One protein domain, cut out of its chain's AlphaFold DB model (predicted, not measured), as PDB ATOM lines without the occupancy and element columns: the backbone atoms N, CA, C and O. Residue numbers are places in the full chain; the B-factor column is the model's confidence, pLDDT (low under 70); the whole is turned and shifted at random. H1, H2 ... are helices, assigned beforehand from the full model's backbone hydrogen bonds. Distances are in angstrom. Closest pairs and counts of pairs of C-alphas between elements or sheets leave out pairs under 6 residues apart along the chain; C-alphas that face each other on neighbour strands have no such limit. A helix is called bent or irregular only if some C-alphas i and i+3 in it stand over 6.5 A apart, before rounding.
ATOM      1  N   ASP A 537      -2.110  13.725 -51.778       82.25
ATOM      2  CA  ASP A 537      -1.399  14.642 -50.878       82.25
ATOM      3  C   ASP A 537      -2.368  15.342 -49.900       82.25
ATOM      4  O   ASP A 537      -1.990  15.640 -48.767       82.25
ATOM      5  N   GLN A 538      -3.642  15.532 -50.278       85.81
ATOM      6  CA  GLN A 538      -4.702  15.968 -49.356       85.81
ATOM      7  C   GLN A 538      -4.976  14.921 -48.265       85.81
ATOM      8  O   GLN A 538      -5.095  15.276 -47.093       85.81
ATOM      9  N   ILE A 539      -5.048  13.633 -48.622       92.44
ATOM     10  CA  ILE A 539      -5.213  12.523 -47.670       92.44
ATOM     11  C   ILE A 539      -3.997  12.451 -46.739       92.44
ATOM     12  O   ILE A 539      -4.182  12.350 -45.528       92.44
ATOM     13  N   VAL A 540      -2.773  12.583 -47.269       88.50
ATOM     14  CA  VAL A 540      -1.538  12.675 -46.466       88.50
ATOM     15  C   VAL A 540      -1.626  13.841 -45.476       88.50
ATOM     16  O   VAL A 540      -1.487  13.640 -44.272       88.50
ATOM     17  N   ALA A 541      -1.929  15.053 -45.942       83.81
ATOM     18  CA  ALA A 541      -2.014  16.232 -45.086       83.81
ATOM     19  C   ALA A 541      -3.096  16.123 -43.999       83.81
ATOM     20  O   ALA A 541      -2.841  16.429 -42.832       83.81
ATOM     21  N   ASN A 542      -4.295  15.656 -44.359       90.62
ATOM     22  CA  ASN A 542      -5.396  15.494 -43.413       90.62
ATOM     23  C   ASN A 542      -5.107  14.388 -42.386       90.62
ATOM     24  O   ASN A 542      -5.425  14.557 -41.208       90.62
ATOM     25  N   PHE A 543      -4.451  13.296 -42.797       95.38
ATOM     26  CA  PHE A 543      -3.977  12.244 -41.896       95.38
ATOM     27  C   PHE A 543      -3.003  12.798 -40.846       95.38
ATOM     28  O   PHE A 543      -3.236  12.637 -39.647       95.38
ATOM     29  N   PHE A 544      -1.970  13.530 -41.283       89.75
ATOM     30  CA  PHE A 544      -1.006  14.190 -40.395       89.75
ATOM     31  C   PHE A 544      -1.701  15.171 -39.442       89.75
ATOM     32  O   PHE A 544      -1.470  15.135 -38.232       89.75
ATOM     33  N   GLY A 545      -2.584  16.026 -39.968       81.62
ATOM     34  CA  GLY A 545      -3.320  17.019 -39.187       81.62
ATOM     35  C   GLY A 545      -4.173  16.393 -38.081       81.62
ATOM     36  O   GLY A 545      -4.137  16.862 -36.941       81.62
ATOM     37  N   ARG A 546      -4.890  15.302 -38.385       94.81
ATOM     38  CA  ARG A 546      -5.734  14.569 -37.424       94.81
ATOM     39  C   ARG A 546      -4.916  13.817 -36.390       94.81
ATOM     40  O   ARG A 546      -5.203  13.933 -35.200       94.81
ATOM     41  N   LEU A 547      -3.866  13.114 -36.810       94.06
ATOM     42  CA  LEU A 547      -3.000  12.372 -35.899       94.06
ATOM     43  C   LEU A 547      -2.285  13.325 -34.918       94.06
ATOM     44  O   LEU A 547      -2.318  13.106 -33.708       94.06
ATOM     45  N   ASN A 548      -1.777  14.464 -35.401       87.75
ATOM     46  CA  ASN A 548      -1.176  15.512 -34.563       87.75
ATOM     47  C   ASN A 548      -2.208  16.273 -33.702       87.75
ATOM     48  O   ASN A 548      -1.867  16.835 -32.657       87.75
ATOM     49  N   ALA A 549      -3.476  16.344 -34.117       90.06
ATOM     50  CA  ALA A 549      -4.554  16.848 -33.268       90.06
ATOM     51  C   ALA A 549      -4.855  15.871 -32.123       90.06
ATOM     52  O   ALA A 549      -4.910  16.300 -30.976       90.06
ATOM     53  N   LEU A 550      -4.965  14.569 -32.405       95.88
ATOM     54  CA  LEU A 550      -5.220  13.535 -31.396       95.88
ATOM     55  C   LEU A 550      -4.060  13.378 -30.403       95.88
ATOM     56  O   LEU A 550      -4.316  13.214 -29.214       95.88
ATOM     57  N   ALA A 551      -2.805  13.530 -30.842       91.75
ATOM     58  CA  ALA A 551      -1.642  13.517 -29.947       91.75
ATOM     59  C   ALA A 551      -1.731  14.620 -28.873       91.75
ATOM     60  O   ALA A 551      -1.488  14.377 -27.692       91.75
ATOM     61  N   ARG A 552      -2.189  15.821 -29.253       88.88
ATOM     62  CA  ARG A 552      -2.426  16.938 -28.317       88.88
ATOM     63  C   ARG A 552      -3.610  16.709 -27.370       88.88
ATOM     64  O   ARG A 552      -3.696  17.396 -26.358       88.88
ATOM     65  N   LYS A 553      -4.494  15.754 -27.675       96.69
ATOM     66  CA  LYS A 553      -5.668  15.401 -26.862       96.69
ATOM     67  C   LYS A 553      -5.440  14.253 -25.881       96.69
ATOM     68  O   LYS A 553      -6.331  13.947 -25.096       96.69
ATOM     69  N   ILE A 554      -4.262  13.623 -25.881       97.75
ATOM     70  CA  ILE A 554      -3.960  12.477 -25.004       97.75
ATOM     71  C   ILE A 554      -4.239  12.798 -23.525       97.75
ATOM     72  O   ILE A 554      -4.737  11.935 -22.800       97.75
ATOM     73  N   THR A 555      -3.975  14.034 -23.096       97.06
ATOM     74  CA  THR A 555      -4.152  14.502 -21.714       97.06
ATOM     75  C   THR A 555      -5.568  14.997 -21.389       97.06
ATOM     76  O   THR A 555      -5.862  15.224 -20.214       97.06
ATOM     77  N   GLU A 556      -6.481  15.116 -22.362       97.69
ATOM     78  CA  GLU A 556      -7.878  15.512 -22.115       97.69
ATOM     79  C   GLU A 556      -8.611  14.472 -21.239       97.69
ATOM     80  O   GLU A 556      -8.238  13.298 -21.175       97.69
ATOM     81  N   LYS A 557      -9.642  14.894 -20.490       97.19
ATOM     82  CA  LYS A 557     -10.302  14.043 -19.471       97.19
ATOM     83  C   LYS A 557     -11.106  12.881 -20.064       97.19
ATOM     84  O   LYS A 557     -11.291  11.864 -19.403       97.19
ATOM     85  N   ASP A 558     -11.576  13.046 -21.291       97.12
ATOM     86  CA  ASP A 558     -12.321  12.089 -22.107       97.12
ATOM     87  C   ASP A 558     -11.421  11.209 -22.995       97.12
ATOM     88  O   ASP A 558     -11.916  10.293 -23.655       97.12
ATOM     89  N   SER A 559     -10.099  11.422 -22.950       97.19
ATOM     90  CA  SER A 559      -9.085  10.639 -23.662       97.19
ATOM     91  C   SER A 559      -9.289   9.125 -23.528       97.19
ATOM     92  O   SER A 559      -9.451   8.579 -22.433       97.19
ATOM     93  N   VAL A 560      -9.197   8.421 -24.661       97.56
ATOM     94  CA  VAL A 560      -9.315   6.954 -24.753       97.56
ATOM     95  C   VAL A 560      -8.296   6.219 -23.864       97.56
ATOM     96  O   VAL A 560      -8.548   5.104 -23.398       97.56
ATOM     97  N   PHE A 561      -7.168   6.869 -23.566       98.06
ATOM     98  CA  PHE A 561      -6.098   6.363 -22.706       98.06
ATOM     99  C   PHE A 561      -6.424   6.429 -21.207       98.06
ATOM    100  O   PHE A 561      -5.843   5.679 -20.430       98.06
ATOM    101  N   ARG A 562      -7.418   7.230 -20.799       97.62
ATOM    102  CA  ARG A 562      -7.946   7.251 -19.420       97.62
ATOM    103  C   ARG A 562      -9.012   6.185 -19.161       97.62
ATOM    104  O   ARG A 562      -9.346   5.931 -18.006       97.62
ATOM    105  N   ASN A 563      -9.563   5.571 -20.212       95.50
ATOM    106  CA  ASN A 563     -10.647   4.591 -20.112       95.50
ATOM    107  C   ASN A 563     -10.319   3.255 -20.811       95.50
ATOM    108  O   ASN A 563      -9.851   2.320 -20.164       95.50
ATOM    109  N   LYS A 564     -10.546   3.146 -22.121       97.25
ATOM    110  CA  LYS A 564     -10.483   1.914 -22.926       97.25
ATOM    111  C   LYS A 564      -9.062   1.363 -23.078       97.25
ATOM    112  O   LYS A 564      -8.903   0.159 -23.244       97.25
ATOM    113  N   ARG A 565      -8.049   2.235 -23.036       97.88
ATOM    114  CA  ARG A 565      -6.618   1.908 -23.186       97.88
ATOM    115  C   ARG A 565      -5.803   2.079 -21.899       97.88
ATOM    116  O   ARG A 565      -4.579   2.051 -21.953       97.88
ATOM    117  N   LEU A 566      -6.461   2.239 -20.747       97.75
ATOM    118  CA  LEU A 566      -5.764   2.499 -19.484       97.75
ATOM    119  C   LEU A 566      -4.893   1.317 -19.025       97.75
ATOM    120  O   LEU A 566      -3.781   1.541 -18.558       97.75
ATOM    121  N   GLU A 567      -5.372   0.073 -19.172       97.75
ATOM    122  CA  GLU A 567      -4.577  -1.116 -18.810       97.75
ATOM    123  C   GLU A 567      -3.293  -1.197 -19.668       97.75
ATOM    124  O   GLU A 567      -2.203  -1.317 -19.110       97.75
ATOM    125  N   ASP A 568      -3.408  -1.006 -20.993       98.06
ATOM    126  CA  ASP A 568      -2.272  -0.988 -21.934       98.06
ATOM    127  C   ASP A 568      -1.251   0.122 -21.600       98.06
ATOM    128  O   ASP A 568      -0.040  -0.098 -21.647       98.06
ATOM    129  N   LEU A 569      -1.733   1.324 -21.259       98.00
ATOM    130  CA  LEU A 569      -0.896   2.486 -20.940       98.00
ATOM    131  C   LEU A 569      -0.123   2.294 -19.630       98.00
ATOM    132  O   LEU A 569       1.075   2.570 -19.586       98.00
ATOM    133  N   VAL A 570      -0.779   1.808 -18.571       98.00
ATOM    134  CA  VAL A 570      -0.129   1.588 -17.268       98.00
ATOM    135  C   VAL A 570       0.865   0.429 -17.342       98.00
ATOM    136  O   VAL A 570       1.948   0.524 -16.770       98.00
ATOM    137  N   GLU A 571       0.561  -0.637 -18.092       97.56
ATOM    138  CA  GLU A 571       1.538  -1.696 -18.367       97.56
ATOM    139  C   GLU A 571       2.773  -1.144 -19.093       97.56
ATOM    140  O   GLU A 571       3.904  -1.472 -18.732       97.56
ATOM    141  N   LEU A 572       2.587  -0.283 -20.096       97.50
ATOM    142  CA  LEU A 572       3.697   0.312 -20.840       97.50
ATOM    143  C   LEU A 572       4.530   1.261 -19.959       97.50
ATOM    144  O   LEU A 572       5.757   1.242 -20.046       97.50
ATOM    145  N   TRP A 573       3.887   2.016 -19.063       98.00
ATOM    146  CA  TRP A 573       4.536   2.886 -18.078       98.00
ATOM    147  C   TRP A 573       5.359   2.100 -17.040       98.00
ATOM    148  O   TRP A 573       6.530   2.409 -16.828       98.00
ATOM    149  N   LEU A 574       4.802   1.026 -16.464       97.81
ATOM    150  CA  LEU A 574       5.498   0.140 -15.509       97.81
ATOM    151  C   LEU A 574       6.679  -0.627 -16.127       97.81
ATOM    152  O   LEU A 574       7.533  -1.134 -15.404       97.81
ATOM    153  N   ASN A 575       6.716  -0.762 -17.455       96.50
ATOM    154  CA  ASN A 575       7.784  -1.443 -18.189       96.50
ATOM    155  C   ASN A 575       8.923  -0.509 -18.648       96.50
ATOM    156  O   ASN A 575       9.798  -0.958 -19.392       96.50
ATOM    157  N   ARG A 576       8.918   0.768 -18.244       95.94
ATOM    158  CA  ARG A 576      10.039   1.697 -18.463       95.94
ATOM    159  C   ARG A 576      11.184   1.430 -17.474       95.94
ATOM    160  O   ARG A 576      10.958   0.872 -16.403       95.94
ATOM    161  N   GLU A 577      12.411   1.800 -17.846       95.12
ATOM    162  CA  GLU A 577      13.629   1.489 -17.073       95.12
ATOM    163  C   GLU A 577      13.696   2.218 -15.719       95.12
ATOM    164  O   GLU A 577      14.155   1.646 -14.732       95.12
ATOM    165  N   ASP A 578      13.174   3.442 -15.658       95.69
ATOM    166  CA  ASP A 578      12.998   4.259 -14.451       95.69
ATOM    167  C   ASP A 578      11.969   3.670 -13.467       95.69
ATOM    168  O   ASP A 578      12.125   3.797 -12.253       95.69
ATOM    169  N   ASN A 579      10.963   2.950 -13.969       96.44
ATOM    170  CA  ASN A 579       9.864   2.399 -13.168       96.44
ATOM    171  C   ASN A 579      10.075   0.941 -12.712       96.44
ATOM    172  O   ASN A 579       9.197   0.355 -12.067       96.44
ATOM    173  N   VAL A 580      11.243   0.346 -12.993       96.06
ATOM    174  CA  VAL A 580      11.556  -1.058 -12.656       96.06
ATOM    175  C   VAL A 580      11.456  -1.335 -11.154       96.06
ATOM    176  O   VAL A 580      10.884  -2.353 -10.768       96.06
ATOM    177  N   GLU A 581      11.948  -0.437 -10.294       97.31
ATOM    178  CA  GLU A 581      11.871  -0.613  -8.834       97.31
ATOM    179  C   GLU A 581      10.419  -0.635  -8.336       97.31
ATOM    180  O   GLU A 581      10.043  -1.475  -7.514       97.31
ATOM    181  N   GLN A 582       9.572   0.246  -8.877       96.62
ATOM    182  CA  GLN A 582       8.157   0.301  -8.518       96.62
ATOM    183  C   GLN A 582       7.416  -0.952  -8.994       96.62
ATOM    184  O   GLN A 582       6.629  -1.525  -8.239       96.62
ATOM    185  N   LYS A 583       7.723  -1.437 -10.204       97.06
ATOM    186  CA  LYS A 583       7.200  -2.708 -10.713       97.06
ATOM    187  C   LYS A 583       7.631  -3.895  -9.843       97.06
ATOM    188  O   LYS A 583       6.774  -4.692  -9.469       97.06
ATOM    189  N   MET A 584       8.907  -3.992  -9.463       95.81
ATOM    190  CA  MET A 584       9.402  -5.044  -8.561       95.81
ATOM    191  C   MET A 584       8.730  -4.985  -7.181       95.81
ATOM    192  O   MET A 584       8.365  -6.019  -6.628       95.81
ATOM    193  N   SER A 585       8.504  -3.785  -6.634       96.44
ATOM    194  CA  SER A 585       7.766  -3.611  -5.375       96.44
ATOM    195  C   SER A 585       6.338  -4.169  -5.457       96.44
ATOM    196  O   SER A 585       5.868  -4.813  -4.519       96.44
ATOM    197  N   ILE A 586       5.664  -3.983  -6.596       96.56
ATOM    198  CA  ILE A 586       4.314  -4.501  -6.855       96.56
ATOM    199  C   ILE A 586       4.327  -6.021  -7.080       96.56
ATOM    200  O   ILE A 586       3.488  -6.727  -6.521       96.56
ATOM    201  N   GLU A 587       5.299  -6.546  -7.833       95.44
ATOM    202  CA  GLU A 587       5.491  -7.993  -8.016       95.44
ATOM    203  C   GLU A 587       5.697  -8.703  -6.664       95.44
ATOM    204  O   GLU A 587       5.030  -9.703  -6.393       95.44
ATOM    205  N   ASN A 588       6.519  -8.135  -5.775       94.19
ATOM    206  CA  ASN A 588       6.772  -8.666  -4.430       94.19
ATOM    207  C   ASN A 588       5.544  -8.588  -3.505       94.19
ATOM    208  O   ASN A 588       5.333  -9.486  -2.691       94.19
ATOM    209  N   LYS A 589       4.706  -7.546  -3.623       95.19
ATOM    210  CA  LYS A 589       3.425  -7.467  -2.891       95.19
ATOM    211  C   LYS A 589       2.449  -8.566  -3.320       95.19
ATOM    212  O   LYS A 589       1.740  -9.110  -2.476       95.19
ATOM    213  N   LEU A 590       2.395  -8.871  -4.619       94.50
ATOM    214  CA  LEU A 590       1.474  -9.862  -5.186       94.50
ATOM    215  C   LEU A 590       1.961 -11.309  -5.025       94.50
ATOM    216  O   LEU A 590       1.130 -12.212  -4.956       94.50
ATOM    217  N   ASN A 591       3.275 -11.540  -4.937       93.12
ATOM    218  CA  ASN A 591       3.862 -12.855  -4.666       93.12
ATOM    219  C   ASN A 591       4.894 -12.808  -3.511       93.12
ATOM    220  O   ASN A 591       6.098 -12.921  -3.747       93.12
ATOM    221  N   PRO A 592       4.446 -12.653  -2.248       85.75
ATOM    222  CA  PRO A 592       5.333 -12.453  -1.100       85.75
ATOM    223  C   PRO A 592       6.045 -13.724  -0.598       85.75
ATOM    224  O   PRO A 592       6.819 -13.635   0.352       85.75
ATOM    225  N   SER A 593       5.777 -14.908  -1.164       81.38
ATOM    226  CA  SER A 593       6.372 -16.177  -0.706       81.38
ATOM    227  C   SER A 593       7.716 -16.521  -1.360       81.38
ATOM    228  O   SER A 593       8.282 -17.560  -1.031       81.38
ATOM    229  N   GLU A 594       8.202 -15.704  -2.304       67.94
ATOM    230  CA  GLU A 594       9.332 -16.017  -3.205       67.94
ATOM    231  C   GLU A 594       9.181 -17.352  -3.972       67.94
ATOM    232  O   GLU A 594      10.123 -17.821  -4.614       67.94
ATOM    233  N   GLU A 595       7.989 -17.968  -3.984       72.44
ATOM    234  CA  GLU A 595       7.736 -19.178  -4.761       72.44
ATOM    235  C   GLU A 595       7.758 -18.830  -6.258       72.44
ATOM    236  O   GLU A 595       6.836 -18.229  -6.817       72.44
ATOM    237  N   ILE A 596       8.864 -19.221  -6.897       68.69
ATOM    238  CA  ILE A 596       9.304 -18.852  -8.255       68.69
ATOM    239  C   ILE A 596       8.265 -19.183  -9.350       68.69
ATOM    240  O   ILE A 596       8.328 -18.653 -10.460       68.69
ATOM    241  N   GLU A 597       7.295 -20.054  -9.069       73.44
ATOM    242  CA  GLU A 597       6.470 -20.711 -10.086       73.44
ATOM    243  C   GLU A 597       5.370 -19.842 -10.725       73.44
ATOM    244  O   GLU A 597       4.822 -20.242 -11.757       73.44
ATOM    245  N   LYS A 598       5.023 -18.667 -10.175       86.44
ATOM    246  CA  LYS A 598       3.979 -17.793 -10.756       86.44
ATOM    247  C   LYS A 598       4.348 -16.310 -10.728       86.44
ATOM    248  O   LYS A 598       4.197 -15.633  -9.716       86.44
ATOM    249  N   LYS A 599       4.740 -15.779 -11.892       90.44
ATOM    250  CA  LYS A 599       4.747 -14.327 -12.125       90.44
ATOM    251  C   LYS A 599       3.305 -13.790 -12.146       90.44
ATOM    252  O   LYS A 599       2.465 -14.429 -12.789       90.44
ATOM    253  N   PRO A 600       3.019 -12.637 -11.512       93.50
ATOM    254  CA  PRO A 600       1.730 -11.964 -11.653       93.50
ATOM    255  C   PRO A 600       1.425 -11.644 -13.119       93.50
ATOM    256  O   PRO A 600       2.327 -11.377 -13.918       93.50
ATOM    257  N   LYS A 601       0.146 -11.649 -13.490       96.31
ATOM    258  CA  LYS A 601      -0.294 -11.198 -14.817       96.31
ATOM    259  C   LYS A 601      -0.220  -9.675 -14.889       96.31
ATOM    260  O   LYS A 601      -0.513  -9.007 -13.902       96.31
ATOM    261  N   SER A 602       0.038  -9.106 -16.068       95.06
ATOM    262  CA  SER A 602       0.095  -7.644 -16.257       95.06
ATOM    263  C   SER A 602      -1.128  -6.914 -15.695       95.06
ATOM    264  O   SER A 602      -1.000  -5.888 -15.038       95.06
ATOM    265  N   ARG A 603      -2.320  -7.500 -15.847       96.31
ATOM    266  CA  ARG A 603      -3.563  -6.955 -15.290       96.31
ATOM    267  C   ARG A 603      -3.588  -6.898 -13.757       96.31
ATOM    268  O   ARG A 603      -4.158  -5.970 -13.196       96.31
ATOM    269  N   GLU A 604      -2.972  -7.865 -13.082       97.19
ATOM    270  CA  GLU A 604      -2.843  -7.889 -11.618       97.19
ATOM    271  C   GLU A 604      -1.864  -6.791 -11.161       97.19
ATOM    272  O   GLU A 604      -2.177  -6.060 -10.223       97.19
ATOM    273  N   LEU A 605      -0.760  -6.582 -11.897       97.38
ATOM    274  CA  LEU A 605       0.175  -5.466 -11.677       97.38
ATOM    275  C   LEU A 605      -0.502  -4.096 -11.838       97.38
ATOM    276  O   LEU A 605      -0.320  -3.224 -10.995       97.38
ATOM    277  N   VAL A 606      -1.308  -3.908 -12.890       97.25
ATOM    278  CA  VAL A 606      -2.054  -2.658 -13.132       97.25
ATOM    279  C   VAL A 606      -3.085  -2.397 -12.029       97.25
ATOM    280  O   VAL A 606      -3.218  -1.263 -11.570       97.25
ATOM    281  N   ILE A 607      -3.809  -3.429 -11.580       97.62
ATOM    282  CA  ILE A 607      -4.796  -3.301 -10.494       97.62
ATOM    283  C   ILE A 607      -4.113  -2.901  -9.179       97.62
ATOM    284  O   ILE A 607      -4.594  -1.983  -8.517       97.62
ATOM    285  N   GLU A 608      -2.990  -3.535  -8.825       98.00
ATOM    286  CA  GLU A 608      -2.243  -3.211  -7.600       98.00
ATOM    287  C   GLU A 608      -1.514  -1.861  -7.696       98.00
ATOM    288  O   GLU A 608      -1.477  -1.119  -6.720       98.00
ATOM    289  N   PHE A 609      -1.002  -1.469  -8.869       97.75
ATOM    290  CA  PHE A 609      -0.468  -0.117  -9.074       97.75
ATOM    291  C   PHE A 609      -1.538   0.950  -8.802       97.75
ATOM    292  O   PHE A 609      -1.265   1.936  -8.118       97.75
ATOM    293  N   LEU A 610      -2.763   0.737  -9.293       97.81
ATOM    294  CA  LEU A 610      -3.891   1.667  -9.177       97.81
ATOM    295  C   LEU A 610      -4.728   1.505  -7.888       97.81
ATOM    296  O   LEU A 610      -5.809   2.095  -7.810       97.81
ATOM    297  N   SER A 611      -4.273   0.722  -6.902       97.56
ATOM    298  CA  SER A 611      -5.005   0.481  -5.643       97.56
ATOM    299  C   SER A 611      -5.026   1.708  -4.717       97.56
ATOM    300  O   SER A 611      -6.038   1.993  -4.077       97.56
ATOM    301  N   GLU A 612      -3.935   2.476  -4.706       96.06
ATOM    302  CA  GLU A 612      -3.728   3.695  -3.910       96.06
ATOM    303  C   GLU A 612      -3.502   4.903  -4.832       96.06
ATOM    304  O   GLU A 612      -2.830   4.767  -5.854       96.06
ATOM    305  N   ASN A 613      -4.018   6.087  -4.475       97.00
ATOM    306  CA  ASN A 613      -3.898   7.340  -5.247       97.00
ATOM    307  C   ASN A 613      -4.222   7.190  -6.749       97.00
ATOM    308  O   ASN A 613      -3.531   7.728  -7.614       97.00
ATOM    309  N   ARG A 614      -5.287   6.437  -7.057       97.00
ATOM    310  CA  ARG A 614      -5.676   6.044  -8.418       97.00
ATOM    311  C   ARG A 614      -5.652   7.199  -9.424       97.00
ATOM    312  O   ARG A 614      -4.999   7.077 -10.453       97.00
ATOM    313  N   ASP A 615      -6.352   8.293  -9.138       97.44
ATOM    314  CA  ASP A 615      -6.536   9.381 -10.109       97.44
ATOM    315  C   ASP A 615      -5.235  10.161 -10.365       97.44
ATOM    316  O   ASP A 615      -4.960  10.539 -11.500       97.44
ATOM    317  N   GLU A 616      -4.399  10.329  -9.335       97.69
ATOM    318  CA  GLU A 616      -3.071  10.956  -9.424       97.69
ATOM    319  C   GLU A 616      -2.108  10.104 -10.264       97.69
ATOM    320  O   GLU A 616      -1.450  10.619 -11.165       97.69
ATOM    321  N   LYS A 617      -2.092   8.781 -10.049       97.94
ATOM    322  CA  LYS A 617      -1.304   7.844 -10.865       97.94
ATOM    323  C   LYS A 617      -1.778   7.787 -12.316       97.94
ATOM    324  O   LYS A 617      -0.948   7.742 -13.216       97.94
ATOM    325  N   ILE A 618      -3.093   7.808 -12.560       97.94
ATOM    326  CA  ILE A 618      -3.639   7.879 -13.925       97.94
ATOM    327  C   ILE A 618      -3.205   9.181 -14.601       97.94
ATOM    328  O   ILE A 618      -2.809   9.143 -15.763       97.94
ATOM    329  N   GLU A 619      -3.255  10.316 -13.897       98.00
ATOM    330  CA  GLU A 619      -2.784  11.592 -14.439       98.00
ATOM    331  C   GLU A 619      -1.300  11.522 -14.809       98.00
ATOM    332  O   GLU A 619      -0.960  11.800 -15.957       98.00
ATOM    333  N   GLN A 620      -0.444  11.069 -13.887       97.81
ATOM    334  CA  GLN A 620       0.995  10.931 -14.114       97.81
ATOM    335  C   GLN A 620       1.294  10.062 -15.344       97.81
ATOM    336  O   GLN A 620       1.946  10.522 -16.280       97.81
ATOM    337  N   CYS A 621       0.748   8.843 -15.405       98.00
ATOM    338  CA  CYS A 621       1.008   7.948 -16.531       98.00
ATOM    339  C   CYS A 621       0.489   8.507 -17.869       98.00
ATOM    340  O   CYS A 621       1.078   8.221 -18.911       98.00
ATOM    341  N   VAL A 622      -0.594   9.295 -17.871       98.19
ATOM    342  CA  VAL A 622      -1.140   9.928 -19.086       98.19
ATOM    343  C   VAL A 622      -0.282  11.106 -19.557       98.19
ATOM    344  O   VAL A 622      -0.067  11.231 -20.762       98.19
ATOM    345  N   GLN A 623       0.240  11.932 -18.645       97.31
ATOM    346  CA  GLN A 623       1.186  13.007 -18.981       97.31
ATOM    347  C   GLN A 623       2.487  12.416 -19.550       97.31
ATOM    348  O   GLN A 623       2.890  12.758 -20.663       97.31
ATOM    349  N   ASP A 624       3.066  11.434 -18.854       97.06
ATOM    350  CA  ASP A 624       4.301  10.754 -19.260       97.06
ATOM    351  C   ASP A 624       4.158  10.011 -20.596       97.06
ATOM    352  O   ASP A 624       5.117   9.899 -21.368       97.06
ATOM    353  N   PHE A 625       2.969   9.468 -20.881       98.06
ATOM    354  CA  PHE A 625       2.642   8.856 -22.167       98.06
ATOM    355  C   PHE A 625       2.512   9.910 -23.272       98.06
ATOM    356  O   PHE A 625       3.072   9.712 -24.347       98.06
ATOM    357  N   ALA A 626       1.841  11.040 -23.020       96.25
ATOM    358  CA  ALA A 626       1.695  12.123 -23.994       96.25
ATOM    359  C   ALA A 626       3.051  12.714 -24.414       96.25
ATOM    360  O   ALA A 626       3.322  12.838 -25.607       96.25
ATOM    361  N   GLU A 627       3.924  13.012 -23.447       92.12
ATOM    362  CA  GLU A 627       5.287  13.484 -23.714       92.12
ATOM    363  C   GLU A 627       6.087  12.448 -24.516       92.12
ATOM    364  O   GLU A 627       6.711  12.776 -25.527       92.12
ATOM    365  N   SER A 628       6.007  11.171 -24.130       95.19
ATOM    366  CA  SER A 628       6.724  10.106 -24.837       95.19
ATOM    367  C   SER A 628       6.202   9.878 -26.255       95.19
ATOM    368  O   SER A 628       7.004   9.642 -27.149       95.19
ATOM    369  N   VAL A 629       4.893   9.999 -26.507       94.44
ATOM    370  CA  VAL A 629       4.334   9.945 -27.871       94.44
ATOM    371  C   VAL A 629       4.906  11.071 -28.735       94.44
ATOM    372  O   VAL A 629       5.353  10.800 -29.847       94.44
ATOM    373  N   LEU A 630       4.946  12.309 -28.228       87.12
ATOM    374  CA  LEU A 630       5.492  13.455 -28.967       87.12
ATOM    375  C   LEU A 630       6.994  13.301 -29.252       87.12
ATOM    376  O   LEU A 630       7.437  13.601 -30.359       87.12
ATOM    377  N   ASN A 631       7.763  12.777 -28.296       84.81
ATOM    378  CA  ASN A 631       9.184  12.486 -28.491       84.81
ATOM    379  C   ASN A 631       9.393  11.355 -29.518       84.81
ATOM    380  O   ASN A 631      10.168  11.504 -30.463       84.81
ATOM    381  N   GLU A 632       8.661  10.244 -29.400       92.19
ATOM    382  CA  GLU A 632       8.766   9.080 -30.294       92.19
ATOM    383  C   GLU A 632       8.245   9.327 -31.723       92.19
ATOM    384  O   GLU A 632       8.655   8.633 -32.658       92.19
ATOM    385  N   MET A 633       7.389  10.336 -31.924       87.06
ATOM    386  CA  MET A 633       6.987  10.815 -33.254       87.06
ATOM    387  C   MET A 633       8.173  11.353 -34.073       87.06
ATOM    388  O   MET A 633       8.116  11.304 -35.298       87.06
ATOM    389  N   SER A 634       9.254  11.808 -33.426       82.38
ATOM    390  CA  SER A 634      10.485  12.267 -34.095       82.38
ATOM    391  C   SER A 634      11.484  11.146 -34.428       82.38
ATOM    392  O   SER A 634      12.456  11.370 -35.150       82.38
ATOM    393  N   ILE A 635      11.260   9.932 -33.915       83.44
ATOM    394  CA  ILE A 635      12.151   8.783 -34.103       83.44
ATOM    395  C   ILE A 635      11.794   8.062 -35.411       83.44
ATOM    396  O   ILE A 635      10.625   7.814 -35.700       83.44
ATOM    397  N   THR A 636      12.806   7.670 -36.189       83.75
ATOM    398  CA  THR A 636      12.641   6.970 -37.474       83.75
ATOM    399  C   THR A 636      12.026   5.570 -37.316       83.75
ATOM    400  O   THR A 636      12.380   4.840 -36.385       83.75
ATOM    401  N   SER A 637      11.183   5.133 -38.263       86.19
ATOM    402  CA  SER A 637      10.540   3.797 -38.283       86.19
ATOM    403  C   SER A 637      11.485   2.618 -38.027       86.19
ATOM    404  O   SER A 637      11.141   1.683 -37.300       86.19
ATOM    405  N   SER A 638      12.705   2.687 -38.571       86.19
ATOM    406  CA  SER A 638      13.782   1.698 -38.433       86.19
ATOM    407  C   SER A 638      14.111   1.342 -36.980       86.19
ATOM    408  O   SER A 638      14.621   0.255 -36.704       86.19
ATOM    409  N   LYS A 639      13.772   2.228 -36.041       91.00
ATOM    410  CA  LYS A 639      13.921   2.056 -34.600       91.00
ATOM    411  C   LYS A 639      12.592   1.764 -33.893       91.00
ATOM    412  O   LYS A 639      12.334   2.268 -32.804       91.00
ATOM    413  N   TYR A 640      11.737   0.930 -34.484       91.19
ATOM    414  CA  TYR A 640      10.401   0.606 -33.958       91.19
ATOM    415  C   TYR A 640      10.367   0.228 -32.457       91.19
ATOM    416  O   TYR A 640       9.377   0.488 -31.777       91.19
ATOM    417  N   TYR A 641      11.442  -0.366 -31.922       93.06
ATOM    418  CA  TYR A 641      11.546  -0.767 -30.514       93.06
ATOM    419  C   TYR A 641      11.689   0.414 -29.536       93.06
ATOM    420  O   TYR A 641      11.386   0.230 -28.353       93.06
ATOM    421  N   GLU A 642      12.127   1.585 -30.024       93.88
ATOM    422  CA  GLU A 642      12.159   2.875 -29.312       93.88
ATOM    423  C   GLU A 642      10.805   3.609 -29.416       93.88
ATOM    424  O   GLU A 642      10.566   4.529 -28.651       93.88
ATOM    425  N   ARG A 643       9.895   3.193 -30.317       95.44
ATOM    426  CA  ARG A 643       8.602   3.855 -30.612       95.44
ATOM    427  C   ARG A 643       7.400   3.142 -29.969       95.44
ATOM    428  O   ARG A 643       6.387   2.877 -30.623       95.44
ATOM    429  N   ARG A 644       7.520   2.743 -28.696       97.06
ATOM    430  CA  ARG A 644       6.501   1.923 -28.006       97.06
ATOM    431  C   ARG A 644       5.251   2.714 -27.620       97.06
ATOM    432  O   ARG A 644       4.144   2.218 -27.847       97.06
ATOM    433  N   ASN A 645       5.413   3.908 -27.049       97.81
ATOM    434  CA  ASN A 645       4.298   4.776 -26.666       97.81
ATOM    435  C   ASN A 645       3.530   5.215 -27.931       97.81
ATOM    436  O   ASN A 645       2.315   5.016 -28.026       97.81
ATOM    437  N   PHE A 646       4.246   5.691 -28.955       96.06
ATOM    438  CA  PHE A 646       3.709   6.029 -30.272       96.06
ATOM    439  C   PHE A 646       3.025   4.827 -30.934       96.06
ATOM    440  O   PHE A 646       1.914   4.962 -31.439       96.06
ATOM    441  N   GLY A 647       3.607   3.627 -30.874       96.12
ATOM    442  CA  GLY A 647       2.992   2.417 -31.425       96.12
ATOM    443  C   GLY A 647       1.658   2.037 -30.762       96.12
ATOM    444  O   GLY A 647       0.772   1.494 -31.428       96.12
ATOM    445  N   LEU A 648       1.467   2.311 -29.466       97.75
ATOM    446  CA  LEU A 648       0.164   2.163 -28.796       97.75
ATOM    447  C   LEU A 648      -0.820   3.266 -29.220       97.75
ATOM    448  O   LEU A 648      -1.984   2.971 -29.516       97.75
ATOM    449  N   PHE A 649      -0.350   4.512 -29.291       97.81
ATOM    450  CA  PHE A 649      -1.134   5.667 -29.728       97.81
ATOM    451  C   PHE A 649      -1.655   5.504 -31.166       97.81
ATOM    452  O   PHE A 649      -2.863   5.528 -31.405       97.81
ATOM    453  N   PHE A 650      -0.756   5.230 -32.109       96.56
ATOM    454  CA  PHE A 650      -1.036   5.078 -33.532       96.56
ATOM    455  C   PHE A 650      -2.071   3.980 -33.802       96.56
ATOM    456  O   PHE A 650      -3.108   4.239 -34.410       96.56
ATOM    457  N   ARG A 651      -1.857   2.768 -33.266       96.69
ATOM    458  CA  ARG A 651      -2.800   1.639 -33.407       96.69
ATOM    459  C   ARG A 651      -4.161   1.889 -32.756       96.69
ATOM    460  O   ARG A 651      -5.114   1.185 -33.071       96.69
ATOM    461  N   THR A 652      -4.261   2.853 -31.841       98.06
ATOM    462  CA  THR A 652      -5.535   3.227 -31.217       98.06
ATOM    463  C   THR A 652      -6.356   4.167 -32.101       98.06
ATOM    464  O   THR A 652      -7.576   4.093 -32.034       98.06
ATOM    465  N   HIS A 653      -5.724   4.986 -32.949       97.69
ATOM    466  CA  HIS A 653      -6.408   6.032 -33.724       97.69
ATOM    467  C   HIS A 653      -6.396   5.845 -35.248       97.69
ATOM    468  O   HIS A 653      -7.258   6.395 -35.927       97.69
ATOM    469  N   VAL A 654      -5.460   5.074 -35.815       97.25
ATOM    470  CA  VAL A 654      -5.298   4.957 -37.278       97.25
ATOM    471  C   VAL A 654      -6.546   4.409 -37.989       97.25
ATOM    472  O   VAL A 654      -6.840   4.847 -39.099       97.25
ATOM    473  N   SER A 655      -7.305   3.504 -37.354       97.25
ATOM    474  CA  SER A 655      -8.553   2.970 -37.927       97.25
ATOM    475  C   SER A 655      -9.643   4.037 -37.990       97.25
ATOM    476  O   SER A 655     -10.236   4.230 -39.047       97.25
ATOM    477  N   ASP A 656      -9.845   4.775 -36.895       97.69
ATOM    478  CA  ASP A 656     -10.852   5.834 -36.801       97.69
ATOM    479  C   ASP A 656     -10.565   6.944 -37.830       97.69
ATOM    480  O   ASP A 656     -11.453   7.336 -38.586       97.69
ATOM    481  N   ILE A 657      -9.299   7.380 -37.945       97.69
ATOM    482  CA  ILE A 657      -8.874   8.366 -38.957       97.69
ATOM    483  C   ILE A 657      -9.076   7.817 -40.380       97.69
ATOM    484  O   ILE A 657      -9.498   8.560 -41.269       97.69
ATOM    485  N   ARG A 658      -8.787   6.528 -40.624       98.19
ATOM    486  CA  ARG A 658      -8.997   5.901 -41.941       98.19
ATOM    487  C   ARG A 658     -10.475   5.884 -42.319       98.19
ATOM    488  O   ARG A 658     -10.795   6.169 -43.468       98.19
ATOM    489  N   GLU A 659     -11.358   5.528 -41.391       97.94
ATOM    490  CA  GLU A 659     -12.804   5.480 -41.628       97.94
ATOM    491  C   GLU A 659     -13.384   6.878 -41.876       97.94
ATOM    492  O   GLU A 659     -14.142   7.057 -42.829       97.94
ATOM    493  N   GLU A 660     -12.968   7.873 -41.089       97.94
ATOM    494  CA  GLU A 660     -13.374   9.274 -41.244       97.94
ATOM    495  C   GLU A 660     -12.942   9.836 -42.614       97.94
ATOM    496  O   GLU A 660     -13.781  10.301 -43.388       97.94
ATOM    497  N   LEU A 661     -11.658   9.698 -42.974       96.38
ATOM    498  CA  LEU A 661     -11.144  10.139 -44.277       96.38
ATOM    499  C   LEU A 661     -11.758   9.352 -45.441       96.38
ATOM    500  O   LEU A 661     -12.085   9.938 -46.469       96.38
ATOM    501  N   SER A 662     -11.966   8.041 -45.300       97.69
ATOM    502  CA  SER A 662     -12.634   7.244 -46.338       97.69
ATOM    503  C   SER A 662     -14.059   7.755 -46.576       97.69
ATOM    504  O   SER A 662     -14.473   7.923 -47.721       97.69
ATOM    505  N   GLY A 663     -14.785   8.099 -45.505       97.19
ATOM    506  CA  GLY A 663     -16.129   8.670 -45.576       97.19
ATOM    507  C   GLY A 663     -16.210  10.031 -46.277       97.19
ATOM    508  O   GLY A 663     -17.208  10.296 -46.951       97.19
ATOM    509  N   GLU A 664     -15.176  10.865 -46.148       95.81
ATOM    510  CA  GLU A 664     -15.060  12.175 -46.807       95.81
ATOM    511  C   GLU A 664     -14.675  12.072 -48.287       95.81
ATOM    512  O   GLU A 664     -15.198  12.810 -49.119       95.81
ATOM    513  N   PHE A 665     -13.770  11.150 -48.623       95.06
ATOM    514  CA  PHE A 665     -13.183  11.042 -49.959       95.06
ATOM    515  C   PHE A 665     -13.902  10.033 -50.885       95.06
ATOM    516  O   PHE A 665     -13.649  10.036 -52.091       95.06
ATOM    517  N   LYS A 666     -14.839   9.218 -50.367       96.94
ATOM    518  CA  LYS A 666     -15.578   8.158 -51.102       96.94
ATOM    519  C   LYS A 666     -16.246   8.590 -52.417       96.94
ATOM    520  O   LYS A 666     -16.407   7.766 -53.310       96.94
ATOM    521  N   ASP A 667     -16.690   9.846 -52.506       96.38
ATOM    522  CA  ASP A 667     -17.446  10.374 -53.652       96.38
ATOM    523  C   ASP A 667     -16.506  10.988 -54.715       96.38
ATOM    524  O   ASP A 667     -16.960  11.475 -55.749       96.38
ATOM    525  N   ILE A 668     -15.193  10.984 -54.445       92.25
ATOM    526  CA  ILE A 668     -14.165  11.732 -55.179       92.25
ATOM    527  C   ILE A 668     -13.042  10.810 -55.690       92.25
ATOM    528  O   ILE A 668     -12.533  11.020 -56.791       92.25
ATOM    529  N   VAL A 669     -12.673   9.781 -54.920       94.25
ATOM    530  CA  VAL A 669     -11.677   8.759 -55.290       94.25
ATOM    531  C   VAL A 669     -12.230   7.355 -55.075       94.25
ATOM    532  O   VAL A 669     -13.060   7.118 -54.198       94.25
ATOM    533  N   THR A 670     -11.750   6.388 -55.857       96.81
ATOM    534  CA  THR A 670     -12.101   4.981 -55.636       96.81
ATOM    535  C   THR A 670     -11.472   4.447 -54.347       96.81
ATOM    536  O   THR A 670     -10.424   4.915 -53.903       96.81
ATOM    537  N   THR A 671     -12.065   3.402 -53.757       96.94
ATOM    538  CA  THR A 671     -11.528   2.749 -52.546       96.94
ATOM    539  C   THR A 671     -10.068   2.314 -52.710       96.94
ATOM    540  O   THR A 671      -9.283   2.442 -51.777       96.94
ATOM    541  N   SER A 672      -9.682   1.855 -53.904       96.94
ATOM    542  CA  SER A 672      -8.309   1.434 -54.208       96.94
ATOM    543  C   SER A 672      -7.318   2.603 -54.249       96.94
ATOM    544  O   SER A 672      -6.199   2.468 -53.760       96.94
ATOM    545  N   GLU A 673      -7.716   3.747 -54.814       95.12
ATOM    546  CA  GLU A 673      -6.901   4.971 -54.817       95.12
ATOM    547  C   GLU A 673      -6.780   5.549 -53.405       95.12
ATOM    548  O   GLU A 673      -5.681   5.909 -52.986       95.12
ATOM    549  N   PHE A 674      -7.882   5.562 -52.646       97.31
ATOM    550  CA  PHE A 674      -7.887   5.959 -51.241       97.31
ATOM    551  C   PHE A 674      -6.944   5.089 -50.402       97.31
ATOM    552  O   PHE A 674      -6.101   5.622 -49.684       97.31
ATOM    553  N   ASP A 675      -7.029   3.759 -50.506       97.06
ATOM    554  CA  ASP A 675      -6.167   2.855 -49.738       97.06
ATOM    555  C   ASP A 675      -4.687   2.980 -50.135       97.06
ATOM    556  O   ASP A 675      -3.811   2.854 -49.276       97.06
ATOM    557  N   LEU A 676      -4.382   3.266 -51.406       94.75
ATOM    558  CA  LEU A 676      -3.015   3.542 -51.855       94.75
ATOM    559  C   LEU A 676      -2.489   4.863 -51.266       94.75
ATOM    560  O   LEU A 676      -1.394   4.889 -50.700       94.75
ATOM    561  N   ALA A 677      -3.289   5.929 -51.337       93.81
ATOM    562  CA  ALA A 677      -2.970   7.233 -50.760       93.81
ATOM    563  C   ALA A 677      -2.801   7.174 -49.236       93.81
ATOM    564  O   ALA A 677      -1.844   7.722 -48.694       93.81
ATOM    565  N   PHE A 678      -3.685   6.459 -48.539       97.06
ATOM    566  CA  PHE A 678      -3.630   6.300 -47.089       97.06
ATOM    567  C   PHE A 678      -2.415   5.467 -46.651       97.06
ATOM    568  O   PHE A 678      -1.744   5.818 -45.684       97.06
ATOM    569  N   ARG A 679      -2.044   4.415 -47.398       94.94
ATOM    570  CA  ARG A 679      -0.776   3.696 -47.165       94.94
ATOM    571  C   ARG A 679       0.435   4.604 -47.342       94.94
ATOM    572  O   ARG A 679       1.339   4.557 -46.513       94.94
ATOM    573  N   LYS A 680       0.449   5.461 -48.368       91.19
ATOM    574  CA  LYS A 680       1.514   6.457 -48.530       91.19
ATOM    575  C   LYS A 680       1.522   7.467 -47.383       91.19
ATOM    576  O   LYS A 680       2.599   7.781 -46.895       91.19
ATOM    577  N   ALA A 681       0.363   7.919 -46.902       92.94
ATOM    578  CA  ALA A 681       0.272   8.785 -45.726       92.94
ATOM    579  C   ALA A 681       0.955   8.161 -44.500       92.94
ATOM    580  O   ALA A 681       1.740   8.837 -43.843       92.94
ATOM    581  N   ILE A 682       0.749   6.861 -44.259       93.81
ATOM    582  CA  ILE A 682       1.466   6.113 -43.217       93.81
ATOM    583  C   ILE A 682       2.977   6.066 -43.508       93.81
ATOM    584  O   ILE A 682       3.764   6.477 -42.663       93.81
ATOM    585  N   MET A 683       3.399   5.645 -44.708       87.81
ATOM    586  CA  MET A 683       4.826   5.526 -45.071       87.81
ATOM    587  C   MET A 683       5.600   6.855 -45.002       87.81
ATOM    588  O   MET A 683       6.785   6.871 -44.663       87.81
ATOM    589  N   VAL A 684       4.949   7.969 -45.348       82.88
ATOM    590  CA  VAL A 684       5.526   9.316 -45.253       82.88
ATOM    591  C   VAL A 684       5.584   9.761 -43.790       82.88
ATOM    592  O   VAL A 684       6.596  10.324 -43.387       82.88
ATOM    593  N   TYR A 685       4.565   9.456 -42.974       83.75
ATOM    594  CA  TYR A 685       4.564   9.758 -41.534       83.75
ATOM    595  C   TYR A 685       5.630   8.970 -40.761       83.75
ATOM    596  O   TYR A 685       6.252   9.495 -39.843       83.75
ATOM    597  N   ASP A 686       5.879   7.721 -41.151       81.38
ATOM    598  CA  ASP A 686       6.910   6.869 -40.552       81.38
ATOM    599  C   ASP A 686       8.347   7.198 -41.018       81.38
ATOM    600  O   ASP A 686       9.316   6.674 -40.465       81.38
ATOM    601  N   GLY A 687       8.503   8.113 -41.984       69.50
ATOM    602  CA  GLY A 687       9.801   8.644 -42.416       69.50
ATOM    603  C   GLY A 687      10.523   7.829 -43.497       69.50
ATOM    604  O   GLY A 687      11.671   8.129 -43.816       69.50
TER     605      GLY A 687
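Overview. This is residues 537 to 687 of the 703 residues of an uncharacterized protein of viral metagenome (UniProt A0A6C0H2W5). Two groups of helices make a long, loose body, H1, H8 and arm H7b at one end and H2, H3 and H4 towards the other, with H5 crossing arm H7a between them. Small H6 touches no helix, and residues 592 to 598 stick out beyond H3. The printed part has 151 residues with eight named helices, H1 to H8 in chain order, and no named strand: all helix. It is loose, with a radius of gyration of the C-alphas of 18.7 A, and only just elongated, spanning 64 by 32 by 25 A.

Arrangement. H7, residues 644 to 665, was assigned as one helix by its hydrogen bonds but is bent, C-alphas 652 and 655 being 7.4 A apart; arms H7a, residues 644 to 652, and H7b, residues 655 to 665, stand at a steep tilt of 47 degrees. H7a touches residues 625 to 632 of H5, residues 614 to 632, about perpendicular at 83 degrees, the closest C-alphas being Val 629 and Phe 646, 4.6 A. H2, residues 566 to 574, touches H7a, closest C-alphas Leu 572 and Asn 645, 7.4 A. H4, residues 602 to 609, touches H2, closest C-alphas Val 570 and Val 606, 6.2 A. H3, residues 580 to 590, touches H4, closest C-alphas Ile 586 and Leu 605, 6.4 A. H1, residues 537 to 552, touches H7b, closest C-alphas Phe 543 and Ile 657, 6.9 A. H8, residues 671 to 685, touches residues 537 to 544 of H1, closest C-alphas Val 540 and Ala 681, 4.4 A. H6, residues 637 to 642, is irregular, C-alphas 638 and 641 being 8.6 A apart. Every O i to N i+4 pair is within hydrogen-bond range in H2, H3, H4, H5, H7a, H7b and H8, against 11 of 12 in H1 and 0 of 2 in H6, where 2 of 3 O i to N i+3 pairs are.

Along the chain. H1 begins at C-alpha 537 (-1.399, 14.642, -50.878) and measures 22.7 A; H5 measures 26.4 A. H8, 20.7 A, ends at C-alpha 685 (4.564, 9.758, -41.534).

Size, cuts and confidence. The C-alphas of Ser 593 and Ile 668, the two farthest apart, are 64.6 A apart. The printed part has no cut; the links H1 to H2 and H3 to H4 are long. Residues 594, 596 and 687 have pLDDT under 70.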